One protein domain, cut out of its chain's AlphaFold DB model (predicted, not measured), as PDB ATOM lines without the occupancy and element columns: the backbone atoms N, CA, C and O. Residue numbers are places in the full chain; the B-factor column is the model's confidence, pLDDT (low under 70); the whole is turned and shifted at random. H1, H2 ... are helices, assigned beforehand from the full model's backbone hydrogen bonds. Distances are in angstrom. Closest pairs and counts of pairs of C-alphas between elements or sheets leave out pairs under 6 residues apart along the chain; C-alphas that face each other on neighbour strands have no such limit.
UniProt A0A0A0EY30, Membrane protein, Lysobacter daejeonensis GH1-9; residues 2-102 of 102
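Overview. This is residues 2 to 102 of the 102 residues of the protein "Membrane protein" of Lysobacter daejeonensis GH1-9 (UniProt A0A0A0EY30). Two long helices, H1 and H5, run side by side in opposite ways, and three short helices, H2, H3 and H4, make a small head at the end where H1 finishes and H5 starts. The long pair makes the length of a rod spanning 56 by 20 by 19 A. The printed part has 101 residues with five named helices, H1 to H5 in chain order, and no named strand. It is all helix and loose, with a radius of gyration of the C-alphas of 16.4 A.

Along the chain. H1, residues 2 to 34, begins at C-alpha 2 (275.214, 414.105, 373.604), is 46.5 A long and has a kink of 29 degrees near residue 20. H2 is residues 36 to 42, H3 residues 50 to 58, and H4 residues 60 to 64. H5, residues 67 to 100, runs 48.3 A from C-alpha 67 (246.466, 438.418, 356.776) to C-alpha 100 (274.991, 405.504, 377.639).

Arrangement. H5 is the hub. It touches H1 at a shallow tilt of 23 degrees, opposite ways; their closest C-alphas, of Ala 13 and Ile 83, are 3.9 A apart. H5 touches H3 with residues 73 to 81 alone, about perpendicular at 77 degrees, closest at C-alphas 57 and 77, 5.6 A. H5 touches H4 with residues 69 to 73 alone, closest at C-alphas 61 and 70, 6.7 A. H1 and H2 touch only at the corner by their link, closest at C-alphas 32 and 39, 5.5 A. H2 and H3 are close but not clearly touching, with closest C-alphas 42 and 52 at 6.0 A. H1 and H3 are apart. In H2 and H3 every O i to N i+4 pair is within hydrogen-bond range; H1 has 27 of 29, H5 29 of 30, and H4 0 of 1 but 2 of 2 O i to N i+3 pairs.

Size, cuts and confidence. The farthest C-alphas, of Arg 34 and Ala 102, are 56.0 A apart. The printed part has no cut and no long link. Residues 44 to 45 and 102 have pLDDT under 70.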
ATOM      1  N   ILE A   2     276.663 414.101 373.310       89.00
ATOM      2  CA  ILE A   2     275.214 414.105 373.604       89.00
ATOM      3  C   ILE A   2     274.789 415.310 374.465       89.00
ATOM      4  O   ILE A   2     273.842 416.006 374.117       89.00
ATOM      5  N   LEU A   3     275.541 415.620 375.529       89.25
ATOM      6  CA  LEU A   3     275.282 416.791 376.383       89.25
ATOM      7  C   LEU A   3     275.350 418.124 375.623       89.25
ATOM      8  O   LEU A   3     274.528 419.001 375.855       89.25
ATOM      9  N   PHE A   4     276.291 418.268 374.685       92.56
ATOM     10  CA  PHE A   4     276.390 419.472 373.854       92.56
ATOM     11  C   PHE A   4     275.140 419.645 372.982       92.56
ATOM     12  O   PHE A   4     274.546 420.718 372.970       92.56
ATOM     13  N   LEU A   5     274.684 418.572 372.326       92.25
ATOM     14  CA  LEU A   5     273.448 418.596 371.538       92.25
ATOM     15  C   LEU A   5     272.219 418.894 372.409       92.25
ATOM     16  O   LEU A   5     271.362 419.672 371.999       92.25
ATOM     17  N   ALA A   6     272.163 418.351 373.630       90.75
ATOM     18  CA  ALA A   6     271.094 418.655 374.579       90.75
ATOM     19  C   ALA A   6     271.064 420.153 374.946       90.75
ATOM     20  O   ALA A   6     269.993 420.760 374.970       90.75
ATOM     21  N   LEU A   7     272.232 420.773 375.149       92.75
ATOM     22  CA  LEU A   7     272.349 422.217 375.381       92.75
ATOM     23  C   LEU A   7     271.978 423.043 374.140       92.75
ATOM     24  O   LEU A   7     271.342 424.084 374.282       92.75
ATOM     25  N   CYS A   8     272.296 422.584 372.925       95.00
ATOM     26  CA  CYS A   8     271.826 423.227 371.694       95.00
ATOM     27  C   CYS A   8     270.293 423.188 371.576       95.00
ATOM     28  O   CYS A   8     269.678 424.189 371.208       95.00
ATOM     29  N   CYS A   9     269.656 422.066 371.929       94.50
ATOM     30  CA  CYS A   9     268.196 421.961 371.974       94.50
ATOM     31  C   CYS A   9     267.589 422.893 373.033       94.50
ATOM     32  O   CYS A   9     266.563 423.526 372.780       94.50
ATOM     33  N   LEU A  10     268.246 423.041 374.188       94.06
ATOM     34  CA  LEU A  10     267.842 424.013 375.202       94.06
ATOM     35  C   LEU A  10     267.970 425.453 374.685       94.06
ATOM     36  O   LEU A  10     267.046 426.244 374.855       94.06
ATOM     37  N   ALA A  11     269.065 425.789 373.999       95.75
ATOM     38  CA  ALA A  11     269.245 427.099 373.378       95.75
ATOM     39  C   ALA A  11     268.143 427.397 372.345       95.75
ATOM     40  O   ALA A  11     267.606 428.505 372.325       95.75
ATOM     41  N   LEU A  12     267.740 426.399 371.547       96.31
ATOM     42  CA  LEU A  12     266.602 426.510 370.630       96.31
ATOM     43  C   LEU A  12     265.286 426.770 371.379       96.31
ATOM     44  O   LEU A  12     264.490 427.604 370.943       96.31
ATOM     45  N   ALA A  13     265.063 426.100 372.513       95.56
ATOM     46  CA  ALA A  13     263.878 426.334 373.329       95.56
ATOM     47  C   ALA A  13     263.856 427.756 373.915       95.56
ATOM     48  O   ALA A  13     262.816 428.410 373.885       95.56
ATOM     49  N   ILE A  14     265.000 428.268 374.377       96.31
ATOM     50  CA  ILE A  14     265.135 429.644 374.877       96.31
ATOM     51  C   ILE A  14     264.870 430.653 373.751       96.31
ATOM     52  O   ILE A  14     264.104 431.593 373.947       96.31
ATOM     53  N   ALA A  15     265.436 430.438 372.560       95.69
ATOM     54  CA  ALA A  15     265.183 431.284 371.392       95.69
ATOM     55  C   ALA A  15     263.699 431.272 370.973       95.69
ATOM     56  O   ALA A  15     263.135 432.300 370.598       95.69
ATOM     57  N   GLY A  16     263.035 430.118 371.077       94.62
ATOM     58  CA  GLY A  16     261.589 430.022 370.898       94.62
ATOM     59  C   GLY A  16     260.822 430.798 371.976       94.62
ATOM     60  O   GLY A  16     259.890 431.531 371.656       94.62
ATOM     61  N   ALA A  17     261.227 430.701 373.243       94.38
ATOM     62  CA  ALA A  17     260.575 431.402 374.349       94.38
ATOM     63  C   ALA A  17     260.664 432.925 374.201       94.38
ATOM     64  O   ALA A  17     259.666 433.618 374.405       94.38
ATOM     65  N   THR A  18     261.815 433.451 373.778       96.19
ATOM     66  CA  THR A  18     261.982 434.890 373.527       96.19
ATOM     67  C   THR A  18     261.141 435.360 372.343       96.19
ATOM     68  O   THR A  18     260.447 436.368 372.454       96.19
ATOM     69  N   ALA A  19     261.110 434.609 371.239       94.62
ATOM     70  CA  ALA A  19     260.246 434.932 370.104       94.62
ATOM     71  C   ALA A  19     258.753 434.869 370.479       94.62
ATOM     72  O   ALA A  19     257.981 435.758 370.113       94.62
ATOM     73  N   LEU A  20     258.335 433.860 371.250       94.31
ATOM     74  CA  LEU A  20     256.966 433.753 371.759       94.31
ATOM     75  C   LEU A  20     256.604 434.955 372.636       94.31
ATOM     76  O   LEU A  20     255.533 435.525 372.453       94.31
ATOM     77  N   ALA A  21     257.501 435.381 373.530       94.00
ATOM     78  CA  ALA A  21     257.281 436.529 374.408       94.00
ATOM     79  C   ALA A  21     257.035 437.844 373.646       94.00
ATOM     80  O   ALA A  21     256.381 438.731 374.181       94.00
ATOM     81  N   ILE A  22     257.505 437.960 372.399       93.38
ATOM     82  CA  ILE A  22     257.278 439.134 371.544       93.38
ATOM     83  C   ILE A  22     256.002 438.966 370.710       93.38
ATOM     84  O   ILE A  22     255.100 439.802 370.764       93.38
ATOM     85  N   PHE A  23     255.899 437.886 369.930       93.75
ATOM     86  CA  PHE A  23     254.815 437.735 368.952       93.75
ATOM     87  C   PHE A  23     253.469 437.369 369.584       93.75
ATOM     88  O   PHE A  23     252.418 437.729 369.047       93.75
ATOM     89  N   TRP A  24     253.468 436.672 370.721       93.50
ATOM     90  CA  TRP A  24     252.229 436.222 371.350       93.50
ATOM     91  C   TRP A  24     251.404 437.370 371.956       93.50
ATOM     92  O   TRP A  24     250.229 437.474 371.598       93.50
ATOM     93  N   PRO A  25     251.966 438.295 372.767       91.50
ATOM     94  CA  PRO A  25     251.220 439.468 373.226       91.50
ATOM     95  C   PRO A  25     250.690 440.326 372.078       91.50
ATOM     96  O   PRO A  25     249.538 440.747 372.119       91.50
ATOM     97  N   LEU A  26     251.497 440.541 371.030       92.19
ATOM     98  CA  LEU A  26     251.081 441.303 369.848       92.19
ATOM     99  C   LEU A  26     249.887 440.646 369.150       92.19
ATOM    100  O   LEU A  26     248.937 441.328 368.774       92.19
ATOM    101  N   THR A  27     249.903 439.316 369.034       91.62
ATOM    102  CA  THR A  27     248.778 438.543 368.493       91.62
ATOM    103  C   THR A  27     247.528 438.717 369.354       91.62
ATOM    104  O   THR A  27     246.451 438.961 368.818       91.62
ATOM    105  N   LEU A  28     247.647 438.637 370.683       89.94
ATOM    106  CA  LEU A  28     246.510 438.778 371.598       89.94
ATOM    107  C   LEU A  28     245.912 440.186 371.590       89.94
ATOM    108  O   LEU A  28     244.690 440.320 371.576       89.94
ATOM    109  N   VAL A  29     246.751 441.223 371.560       91.19
ATOM    110  CA  VAL A  29     246.301 442.614 371.415       91.19
ATOM    111  C   VAL A  29     245.592 442.797 370.075       91.19
ATOM    112  O   VAL A  29     244.496 443.344 370.038       91.19
ATOM    113  N   HIS A  30     246.143 442.252 368.988       90.88
ATOM    114  CA  HIS A  30     245.500 442.317 367.677       90.88
ATOM    115  C   HIS A  30     244.136 441.608 367.655       90.88
ATOM    116  O   HIS A  30     243.169 442.152 367.126       90.88
ATOM    117  N   VAL A  31     244.031 440.416 368.255       89.94
ATOM    118  CA  VAL A  31     242.755 439.690 368.379       89.94
ATOM    119  C   VAL A  31     241.760 440.480 369.222       89.94
ATOM    120  O   VAL A  31     240.605 440.586 368.827       89.94
ATOM    121  N   ARG A  32     242.193 441.069 370.341       89.19
ATOM    122  CA  ARG A  32     241.330 441.910 371.174       89.19
ATOM    123  C   ARG A  32     240.773 443.099 370.401       89.19
ATOM    124  O   ARG A  32     239.583 443.379 370.479       89.19
ATOM    125  N   ASP A  33     241.634 443.784 369.659       89.75
ATOM    126  CA  ASP A  33     241.277 445.056 369.039       89.75
ATOM    127  C   ASP A  33     240.476 444.866 367.733       89.75
ATOM    128  O   ASP A  33     239.659 445.715 367.383       89.75
ATOM    129  N   ARG A  34     240.696 443.766 366.996       88.12
ATOM    130  CA  ARG A  34     240.094 443.530 365.665       88.12
ATOM    131  C   ARG A  34     239.072 442.394 365.617       88.12
ATOM    132  O   ARG A  34     238.244 442.387 364.713       88.12
ATOM    133  N   HIS A  35     239.115 441.447 366.556       87.50
ATOM    134  CA  HIS A  35     238.341 440.202 366.511       87.50
ATOM    135  C   HIS A  35     237.664 439.892 367.864       87.50
ATOM    136  O   HIS A  35     238.007 438.902 368.524       87.50
ATOM    137  N   PRO A  36     236.665 440.693 368.290       82.12
ATOM    138  CA  PRO A  36     236.030 440.560 369.607       82.12
ATOM    139  C   PRO A  36     235.332 439.204 369.816       82.12
ATOM    140  O   PRO A  36     235.259 438.704 370.939       82.12
ATOM    141  N   GLU A  37     234.863 438.561 368.742       84.69
ATOM    142  CA  GLU A  37     234.281 437.214 368.803       84.69
ATOM    143  C   GLU A  37     235.323 436.140 369.145       84.69
ATOM    144  O   GLU A  37     235.081 435.270 369.982       84.69
ATOM    145  N   LEU A  38     236.522 436.227 368.560       82.94
ATOM    146  CA  LEU A  38     237.634 435.334 368.896       82.94
ATOM    147  C   LEU A  38     238.149 435.601 370.308       82.94
ATOM    148  O   LEU A  38     238.475 434.658 371.031       82.94
ATOM    149  N   GLN A  39     238.174 436.865 370.731       83.69
ATOM    150  CA  GLN A  39     238.575 437.204 372.088       83.69
ATOM    151  C   GLN A  39     237.620 436.623 373.136       83.69
ATOM    152  O   GLN A  39     238.090 436.124 374.156       83.69
ATOM    153  N   ARG A  40     236.303 436.607 372.884       81.06
ATOM    154  CA  ARG A  40     235.328 435.953 373.777       81.06
ATOM    155  C   ARG A  40     235.637 434.471 374.000       81.06
ATOM    156  O   ARG A  40     235.507 433.993 375.122       81.06
ATOM    157  N   ASN A  41     236.119 433.779 372.968       80.38
ATOM    158  CA  ASN A  41     236.509 432.369 373.059       80.38
ATOM    159  C   ASN A  41     237.851 432.150 373.791       80.38
ATOM    160  O   ASN A  41     238.044 431.112 374.422       80.38
ATOM    161  N   LEU A  42     238.784 433.108 373.725       81.19
ATOM    162  CA  LEU A  42     240.103 433.032 374.381       81.19
ATOM    163  C   LEU A  42     240.076 433.533 375.848       81.19
ATOM    164  O   LEU A  42     240.828 433.052 376.707       81.19
ATOM    165  N   GLY A  43     239.180 434.474 376.152       77.00
ATOM    166  CA  GLY A  43     239.009 435.135 377.449       77.00
ATOM    167  C   GLY A  43     240.063 436.211 377.763       77.00
ATOM    168  O   GLY A  43     241.096 436.306 377.107       77.00
ATOM    169  N   GLU A  44     239.822 437.008 378.813       68.94
ATOM    170  CA  GLU A  44     240.611 438.215 379.150       68.94
ATOM    171  C   GLU A  44     242.094 437.965 379.480       68.94
ATOM    172  O   GLU A  44     242.939 438.804 379.183       68.94
ATOM    173  N   LEU A  45     242.440 436.796 380.029       66.62
ATOM    174  CA  LEU A  45     243.816 436.421 380.400       66.62
ATOM    175  C   LEU A  45     244.373 435.295 379.518       66.62
ATOM    176  O   LEU A  45     244.859 434.280 380.011       66.62
ATOM    177  N   ALA A  46     244.280 435.435 378.197       77.38
ATOM    178  CA  ALA A  46     244.711 434.407 377.245       77.38
ATOM    179  C   ALA A  46     246.239 434.223 377.135       77.38
ATOM    180  O   ALA A  46     246.685 433.343 376.405       77.38
ATOM    181  N   PHE A  47     247.064 434.994 377.847       75.56
ATOM    182  CA  PHE A  47     248.521 434.903 377.716       75.56
ATOM    183  C   PHE A  47     249.091 433.564 378.214       75.56
ATOM    184  O   PHE A  47     249.844 432.921 377.487       75.56
ATOM    185  N   ALA A  48     248.682 433.119 379.408       76.00
ATOM    186  CA  ALA A  48     249.217 431.921 380.069       76.00
ATOM    187  C   ALA A  48     248.239 430.730 380.099       76.00
ATOM    188  O   ALA A  48     248.505 429.717 380.746       76.00
ATOM    189  N   LYS A  49     247.085 430.832 379.429       86.38
ATOM    190  CA  LYS A  49     246.096 429.749 379.427       86.38
ATOM    191  C   LYS A  49     246.582 428.586 378.546       86.38
ATOM    192  O   LYS A  49     246.872 428.795 377.371       86.38
ATOM    193  N   PRO A  50     246.572 427.335 379.037       83.81
ATOM    194  CA  PRO A  50     246.918 426.178 378.206       83.81
ATOM    195  C   PRO A  50     246.029 426.074 376.960       83.81
ATOM    196  O   PRO A  50     246.498 425.729 375.878       83.81
ATOM    197  N   ALA A  51     244.751 426.443 377.094       86.19
ATOM    198  CA  ALA A  51     243.785 426.428 376.001       86.19
ATOM    199  C   ALA A  51     244.125 427.412 374.866       86.19
ATOM    200  O   ALA A  51     243.929 427.078 373.699       86.19
ATOM    201  N   SER A  52     244.653 428.601 375.171       87.94
ATOM    202  CA  SER A  52     245.008 429.597 374.151       87.94
ATOM    203  C   SER A  52     246.322 429.253 373.446       87.94
ATOM    204  O   SER A  52     246.421 429.404 372.230       87.94
ATOM    205  N   LEU A  53     247.296 428.691 374.172       88.31
ATOM    206  CA  LEU A  53     248.508 428.118 373.578       88.31
ATOM    207  C   LEU A  53     248.166 426.937 372.662       88.31
ATOM    208  O   LEU A  53     248.699 426.812 371.561       88.31
ATOM    209  N   TRP A  54     247.219 426.098 373.079       88.88
ATOM    210  CA  TRP A  54     246.722 424.999 372.261       88.88
ATOM    211  C   TRP A  54     245.981 425.483 371.012       88.88
ATOM    212  O   TRP A  54     246.178 424.949 369.918       88.88
ATOM    213  N   TRP A  55     245.171 426.533 371.145       90.44
ATOM    214  CA  TRP A  55     244.528 427.201 370.017       90.44
ATOM    215  C   TRP A  55     245.557 427.750 369.016       90.44
ATOM    216  O   TRP A  55     245.404 427.549 367.806       90.44
ATOM    217  N   LEU A  56     246.643 428.358 369.505       90.94
ATOM    218  CA  LEU A  56     247.750 428.839 368.677       90.94
ATOM    219  C   LEU A  56     248.453 427.682 367.949       90.94
ATOM    220  O   LEU A  56     248.660 427.754 366.737       90.94
ATOM    221  N   LEU A  57     248.752 426.583 368.653       91.06
ATOM    222  CA  LEU A  57     249.371 425.379 368.077       91.06
ATOM    223  C   LEU A  57     248.519 424.739 366.982       91.06
ATOM    224  O   LEU A  57     249.049 424.343 365.937       91.06
ATOM    225  N   ARG A  58     247.201 424.664 367.189       91.75
ATOM    226  CA  ARG A  58     246.249 424.159 366.189       91.75
ATOM    227  C   ARG A  58     246.041 425.118 365.016       91.75
ATOM    228  O   ARG A  58     245.516 424.704 363.988       91.75
ATOM    229  N   GLY A  59     246.485 426.369 365.132       88.69
ATOM    230  CA  GLY A  59     246.334 427.376 364.087       88.69
ATOM    231  C   GLY A  59     244.928 427.969 364.014       88.69
ATOM    232  O   GLY A  59     244.471 428.308 362.924       88.69
ATOM    233  N   GLY A  60     244.233 428.102 365.149       85.75
ATOM    234  CA  GLY A  60     242.860 428.620 365.198       85.75
ATOM    235  C   GLY A  60     242.699 430.047 364.656       85.75
ATOM    236  O   GLY A  60     241.617 430.417 364.210       85.75
ATOM    237  N   TYR A  61     243.788 430.819 364.591       86.44
ATOM    238  CA  TYR A  61     243.828 432.154 363.985       86.44
ATOM    239  C   TYR A  61     243.507 432.154 362.480       86.44
ATOM    240  O   TYR A  61     243.053 433.164 361.949       86.44
ATOM    241  N   ARG A  62     243.674 431.018 361.786       86.06
ATOM    242  CA  ARG A  62     243.368 430.896 360.351       86.06
ATOM    243  C   ARG A  62     241.877 431.057 360.047       86.06
ATOM    244  O   ARG A  62     241.538 431.480 358.947       86.06
ATOM    245  N   ALA A  63     241.002 430.763 361.012       84.69
ATOM    246  CA  ALA A  63     239.555 430.923 360.862       84.69
ATOM    247  C   ALA A  63     239.127 432.396 360.732       84.69
ATOM    248  O   ALA A  63     238.094 432.675 360.136       84.69
ATOM    249  N   ALA A  64     239.939 433.337 361.232       83.56
ATOM    250  CA  ALA A  64     239.677 434.774 361.131       83.56
ATOM    251  C   ALA A  64     239.882 435.337 359.711       83.56
ATOM    252  O   ALA A  64     239.508 436.472 359.441       83.56
ATOM    253  N   ASN A  65     240.540 434.571 358.827       83.75
ATOM    254  CA  ASN A  65     240.923 434.955 357.465       83.75
ATOM    255  C   ASN A  65     241.626 436.331 357.344       83.75
ATOM    256  O   ASN A  65     241.561 436.993 356.309       83.75
ATOM    257  N   ASP A  66     242.328 436.753 358.400       88.44
ATOM    258  CA  ASP A  66     243.029 438.036 358.476       88.44
ATOM    259  C   ASP A  66     244.535 437.846 358.223       88.44
ATOM    260  O   ASP A  66     245.238 437.139 358.954       88.44
ATOM    261  N   ARG A  67     245.048 438.483 357.164       87.88
ATOM    262  CA  ARG A  67     246.466 438.418 356.776       87.88
ATOM    263  C   ARG A  67     247.400 439.028 357.822       87.88
ATOM    264  O   ARG A  67     248.486 438.484 358.018       87.88
ATOM    265  N   ASN A  68     246.992 440.100 358.499       88.81
ATOM    266  CA  ASN A  68     247.813 440.734 359.532       88.81
ATOM    267  C   ASN A  68     247.903 439.839 360.767       88.81
ATOM    268  O   ASN A  68     248.995 439.618 361.293       88.81
ATOM    269  N   LEU A  69     246.777 439.237 361.165       89.25
ATOM    270  CA  LEU A  69     246.755 438.258 362.247       89.25
ATOM    271  C   LEU A  69     247.623 437.039 361.912       89.25
ATOM    272  O   LEU A  69     248.416 436.609 362.744       89.25
ATOM    273  N   ASN A  70     247.530 436.510 360.688       89.94
ATOM    274  CA  ASN A  70     248.371 435.397 360.240       89.94
ATOM    275  C   ASN A  70     249.869 435.742 360.304       89.94
ATOM    276  O   ASN A  70     250.667 434.884 360.689       89.94
ATOM    277  N   GLY A  71     250.247 436.977 359.953       89.06
ATOM    278  CA  GLY A  71     251.628 437.460 360.004       89.06
ATOM    279  C   GLY A  71     252.216 437.515 361.417       89.06
ATOM    280  O   GLY A  71     253.409 437.280 361.580       89.06
ATOM    281  N   LEU A  72     251.388 437.751 362.439       91.12
ATOM    282  CA  LEU A  72     251.800 437.775 363.850       91.12
ATOM    283  C   LEU A  72     251.686 436.400 364.524       91.12
ATOM    284  O   LEU A  72     252.584 435.968 365.246       91.12
ATOM    285  N   ALA A  73     250.599 435.679 364.259       91.69
ATOM    286  CA  ALA A  73     250.292 434.421 364.928       91.69
ATOM    287  C   ALA A  73     251.128 433.246 364.398       91.69
ATOM    288  O   ALA A  73     251.453 432.327 365.146       91.69
ATOM    289  N   THR A  74     251.517 433.258 363.120       92.88
ATOM    290  CA  THR A  74     252.366 432.201 362.546       92.88
ATOM    291  C   THR A  74     253.760 432.145 363.179       92.88
ATOM    292  O   THR A  74     254.149 431.053 363.600       92.88
ATOM    293  N   PRO A  75     254.514 433.254 363.323       93.38
ATOM    294  CA  PRO A  75     255.791 433.211 364.031       93.38
ATOM    295  C   PRO A  75     255.623 432.856 365.515       93.38
ATOM    296  O   PRO A  75     256.439 432.097 366.031       93.38
ATOM    297  N   ALA A  76     254.539 433.284 366.178       93.94
ATOM    298  CA  ALA A  76     254.226 432.842 367.544       93.94
ATOM    299  C   ALA A  76     253.975 431.320 367.630       93.94
ATOM    300  O   ALA A  76     254.363 430.657 368.590       93.94
ATOM    301  N   ARG A  77     253.341 430.730 366.613       94.62
ATOM    302  CA  ARG A  77     253.130 429.281 366.532       94.62
ATOM    303  C   ARG A  77     254.443 428.531 366.314       94.62
ATOM    304  O   ARG A  77     254.672 427.518 366.969       94.62
ATOM    305  N   ILE A  78     255.292 429.018 365.408       95.25
ATOM    306  CA  ILE A  78     256.607 428.420 365.135       95.25
ATOM    307  C   ILE A  78     257.476 428.479 366.389       95.25
ATOM    308  O   ILE A  78     258.079 427.477 366.758       95.25
ATOM    309  N   SER A  79     257.494 429.614 367.089       95.12
ATOM    310  CA  SER A  79     258.278 429.754 368.309       95.12
ATOM    311  C   SER A  79     257.812 428.790 369.402       95.12
ATOM    312  O   SER A  79     258.644 428.138 370.032       95.12
ATOM    313  N   LEU A  80     256.499 428.586 369.550       93.75
ATOM    314  CA  LEU A  80     255.944 427.579 370.456       93.75
ATOM    315  C   LEU A  80     256.347 426.146 370.062       93.75
ATOM    316  O   LEU A  80     256.679 425.341 370.932       93.75
ATOM    317  N   MET A  81     256.387 425.828 368.764       95.56
ATOM    318  CA  MET A  81     256.903 424.543 368.271       95.56
ATOM    319  C   MET A  81     258.401 424.371 368.557       95.56
ATOM    320  O   MET A  81     258.811 423.280 368.944       95.56
ATOM    321  N   CYS A  82     259.209 425.427 368.425       95.75
ATOM    322  CA  CYS A  82     260.634 425.402 368.765       95.75
ATOM    323  C   CYS A  82     260.866 425.161 370.262       95.75
ATOM    324  O   CYS A  82     261.753 424.386 370.609       95.75
ATOM    325  N   ILE A  83     260.055 425.765 371.142       95.44
ATOM    326  CA  ILE A  83     260.101 425.506 372.593       95.44
ATOM    327  C   ILE A  83     259.836 424.029 372.866       95.44
ATOM    328  O   ILE A  83     260.646 423.363 373.504       95.44
ATOM    329  N   ILE A  84     258.718 423.506 372.353       95.44
ATOM    330  CA  ILE A  84     258.317 422.116 372.585       95.44
ATOM    331  C   ILE A  84     259.364 421.160 372.009       95.44
ATOM    332  O   ILE A  84     259.822 420.261 372.709       95.44
ATOM    333  N   GLY A  85     259.789 421.376 370.764       95.50
ATOM    334  CA  GLY A  85     260.795 420.551 370.100       95.50
ATOM    335  C   GLY A  85     262.142 420.577 370.819       95.50
ATOM    336  O   GLY A  85     262.733 419.522 371.029       95.50
ATOM    337  N   GLY A  86     262.601 421.752 371.257       94.50
ATOM    338  CA  GLY A  86     263.847 421.906 372.004       94.50
ATOM    339  C   GLY A  86     263.807 421.229 373.376       94.50
ATOM    340  O   GLY A  86     264.746 420.518 373.730       94.50
ATOM    341  N   LEU A  87     262.707 421.368 374.122       95.94
ATOM    342  CA  LEU A  87     262.534 420.707 375.422       95.94
ATOM    343  C   LEU A  87     262.437 419.183 375.286       95.94
ATOM    344  O   LEU A  87     263.101 418.462 376.029       95.94
ATOM    345  N   VAL A  88     261.653 418.685 374.324       96.31
ATOM    346  CA  VAL A  88     261.497 417.242 374.084       96.31
ATOM    347  C   VAL A  88     262.815 416.632 373.613       96.31
ATOM    348  O   VAL A  88     263.270 415.651 374.193       96.31
ATOM    349  N   ALA A  89     263.467 417.219 372.606       94.69
ATOM    350  CA  ALA A  89     264.732 416.703 372.087       94.69
ATOM    351  C   ALA A  89     265.859 416.791 373.128       94.69
ATOM    352  O   ALA A  89     266.598 415.826 373.308       94.69
ATOM    353  N   GLY A  90     265.959 417.907 373.856       93.81
ATOM    354  CA  GLY A  90     266.938 418.074 374.932       93.81
ATOM    355  C   GLY A  90     266.731 417.069 376.065       93.81
ATOM    356  O   GLY A  90     267.692 416.442 376.507       93.81
ATOM    357  N   GLY A  91     265.479 416.848 376.480       92.00
ATOM    358  CA  GLY A  91     265.124 415.849 377.490       92.00
ATOM    359  C   GLY A  91     265.425 414.417 377.045       92.00
ATOM    360  O   GLY A  91     266.011 413.652 377.808       92.00
ATOM    361  N   LEU A  92     265.104 414.060 375.797       94.50
ATOM    362  CA  LEU A  92     265.425 412.745 375.230       94.50
ATOM    363  C   LEU A  92     266.936 412.511 375.136       94.50
ATOM    364  O   LEU A  92     267.411 411.438 375.498       94.50
ATOM    365  N   LEU A  93     267.702 413.512 374.692       93.06
ATOM    366  CA  LEU A  93     269.165 413.428 374.641       93.06
ATOM    367  C   LEU A  93     269.772 413.310 376.041       93.06
ATOM    368  O   LEU A  93     270.732 412.567 376.232       93.06
ATOM    369  N   TRP A  94     269.209 413.999 377.031       92.25
ATOM    370  CA  TRP A  94     269.636 413.859 378.418       92.25
ATOM    371  C   TRP A  94     269.356 412.452 378.965       92.25
ATOM    372  O   TRP A  94     270.273 411.825 379.493       92.25
ATOM    373  N   LEU A  95     268.153 411.905 378.755       92.56
ATOM    374  CA  LEU A  95     267.829 410.521 379.129       92.56
ATOM    375  C   LEU A  95     268.762 409.514 378.439       92.56
ATOM    376  O   LEU A  95     269.291 408.617 379.089       92.56
ATOM    377  N   LEU A  96     269.030 409.701 377.143       93.00
ATOM    378  CA  LEU A  96     269.990 408.885 376.397       93.00
ATOM    379  C   LEU A  96     271.389 408.965 377.020       93.00
ATOM    380  O   LEU A  96     272.073 407.952 377.141       93.00
ATOM    381  N   SER A  97     271.816 410.161 377.439       91.44
ATOM    382  CA  SER A  97     273.120 410.340 378.078       91.44
ATOM    383  C   SER A  97     273.235 409.577 379.395       91.44
ATOM    384  O   SER A  97     274.310 409.058 379.673       91.44
ATOM    385  N   MET A  98     272.148 409.448 380.164       91.62
ATOM    386  CA  MET A  98     272.137 408.658 381.399       91.62
ATOM    387  C   MET A  98     272.305 407.166 381.135       91.62
ATOM    388  O   MET A  98     273.026 406.510 381.870       91.62
ATOM    389  N   VAL A  99     271.671 406.640 380.085       93.44
ATOM    390  CA  VAL A  99     271.765 405.215 379.734       93.44
ATOM    391  C   VAL A  99     273.132 404.868 379.144       93.44
ATOM    392  O   VAL A  99     273.668 403.812 379.434       93.44
ATOM    393  N   VAL A 100     273.700 405.746 378.313       90.50
ATOM    394  CA  VAL A 100     274.991 405.504 377.639       90.50
ATOM    395  C   VAL A 100     276.192 405.772 378.555       90.50
ATOM    396  O   VAL A 100     277.274 405.252 378.306       90.50
ATOM    397  N   SER A 101     276.020 406.604 379.585       75.75
ATOM    398  CA  SER A 101     277.078 406.918 380.560       75.75
ATOM    399  C   SER A 101     277.009 406.060 381.833       75.75
ATOM    400  O   SER A 101     277.803 406.299 382.742       75.75
ATOM    401  N   ALA A 102     276.053 405.127 381.911       58.03
ATOM    402  CA  ALA A 102     275.933 404.105 382.954       58.03
ATOM    403  C   ALA A 102     276.661 402.823 382.532       58.03
ATOM    404  O   ALA A 102     277.250 402.179 383.428       58.03
TER     405      ALA A 102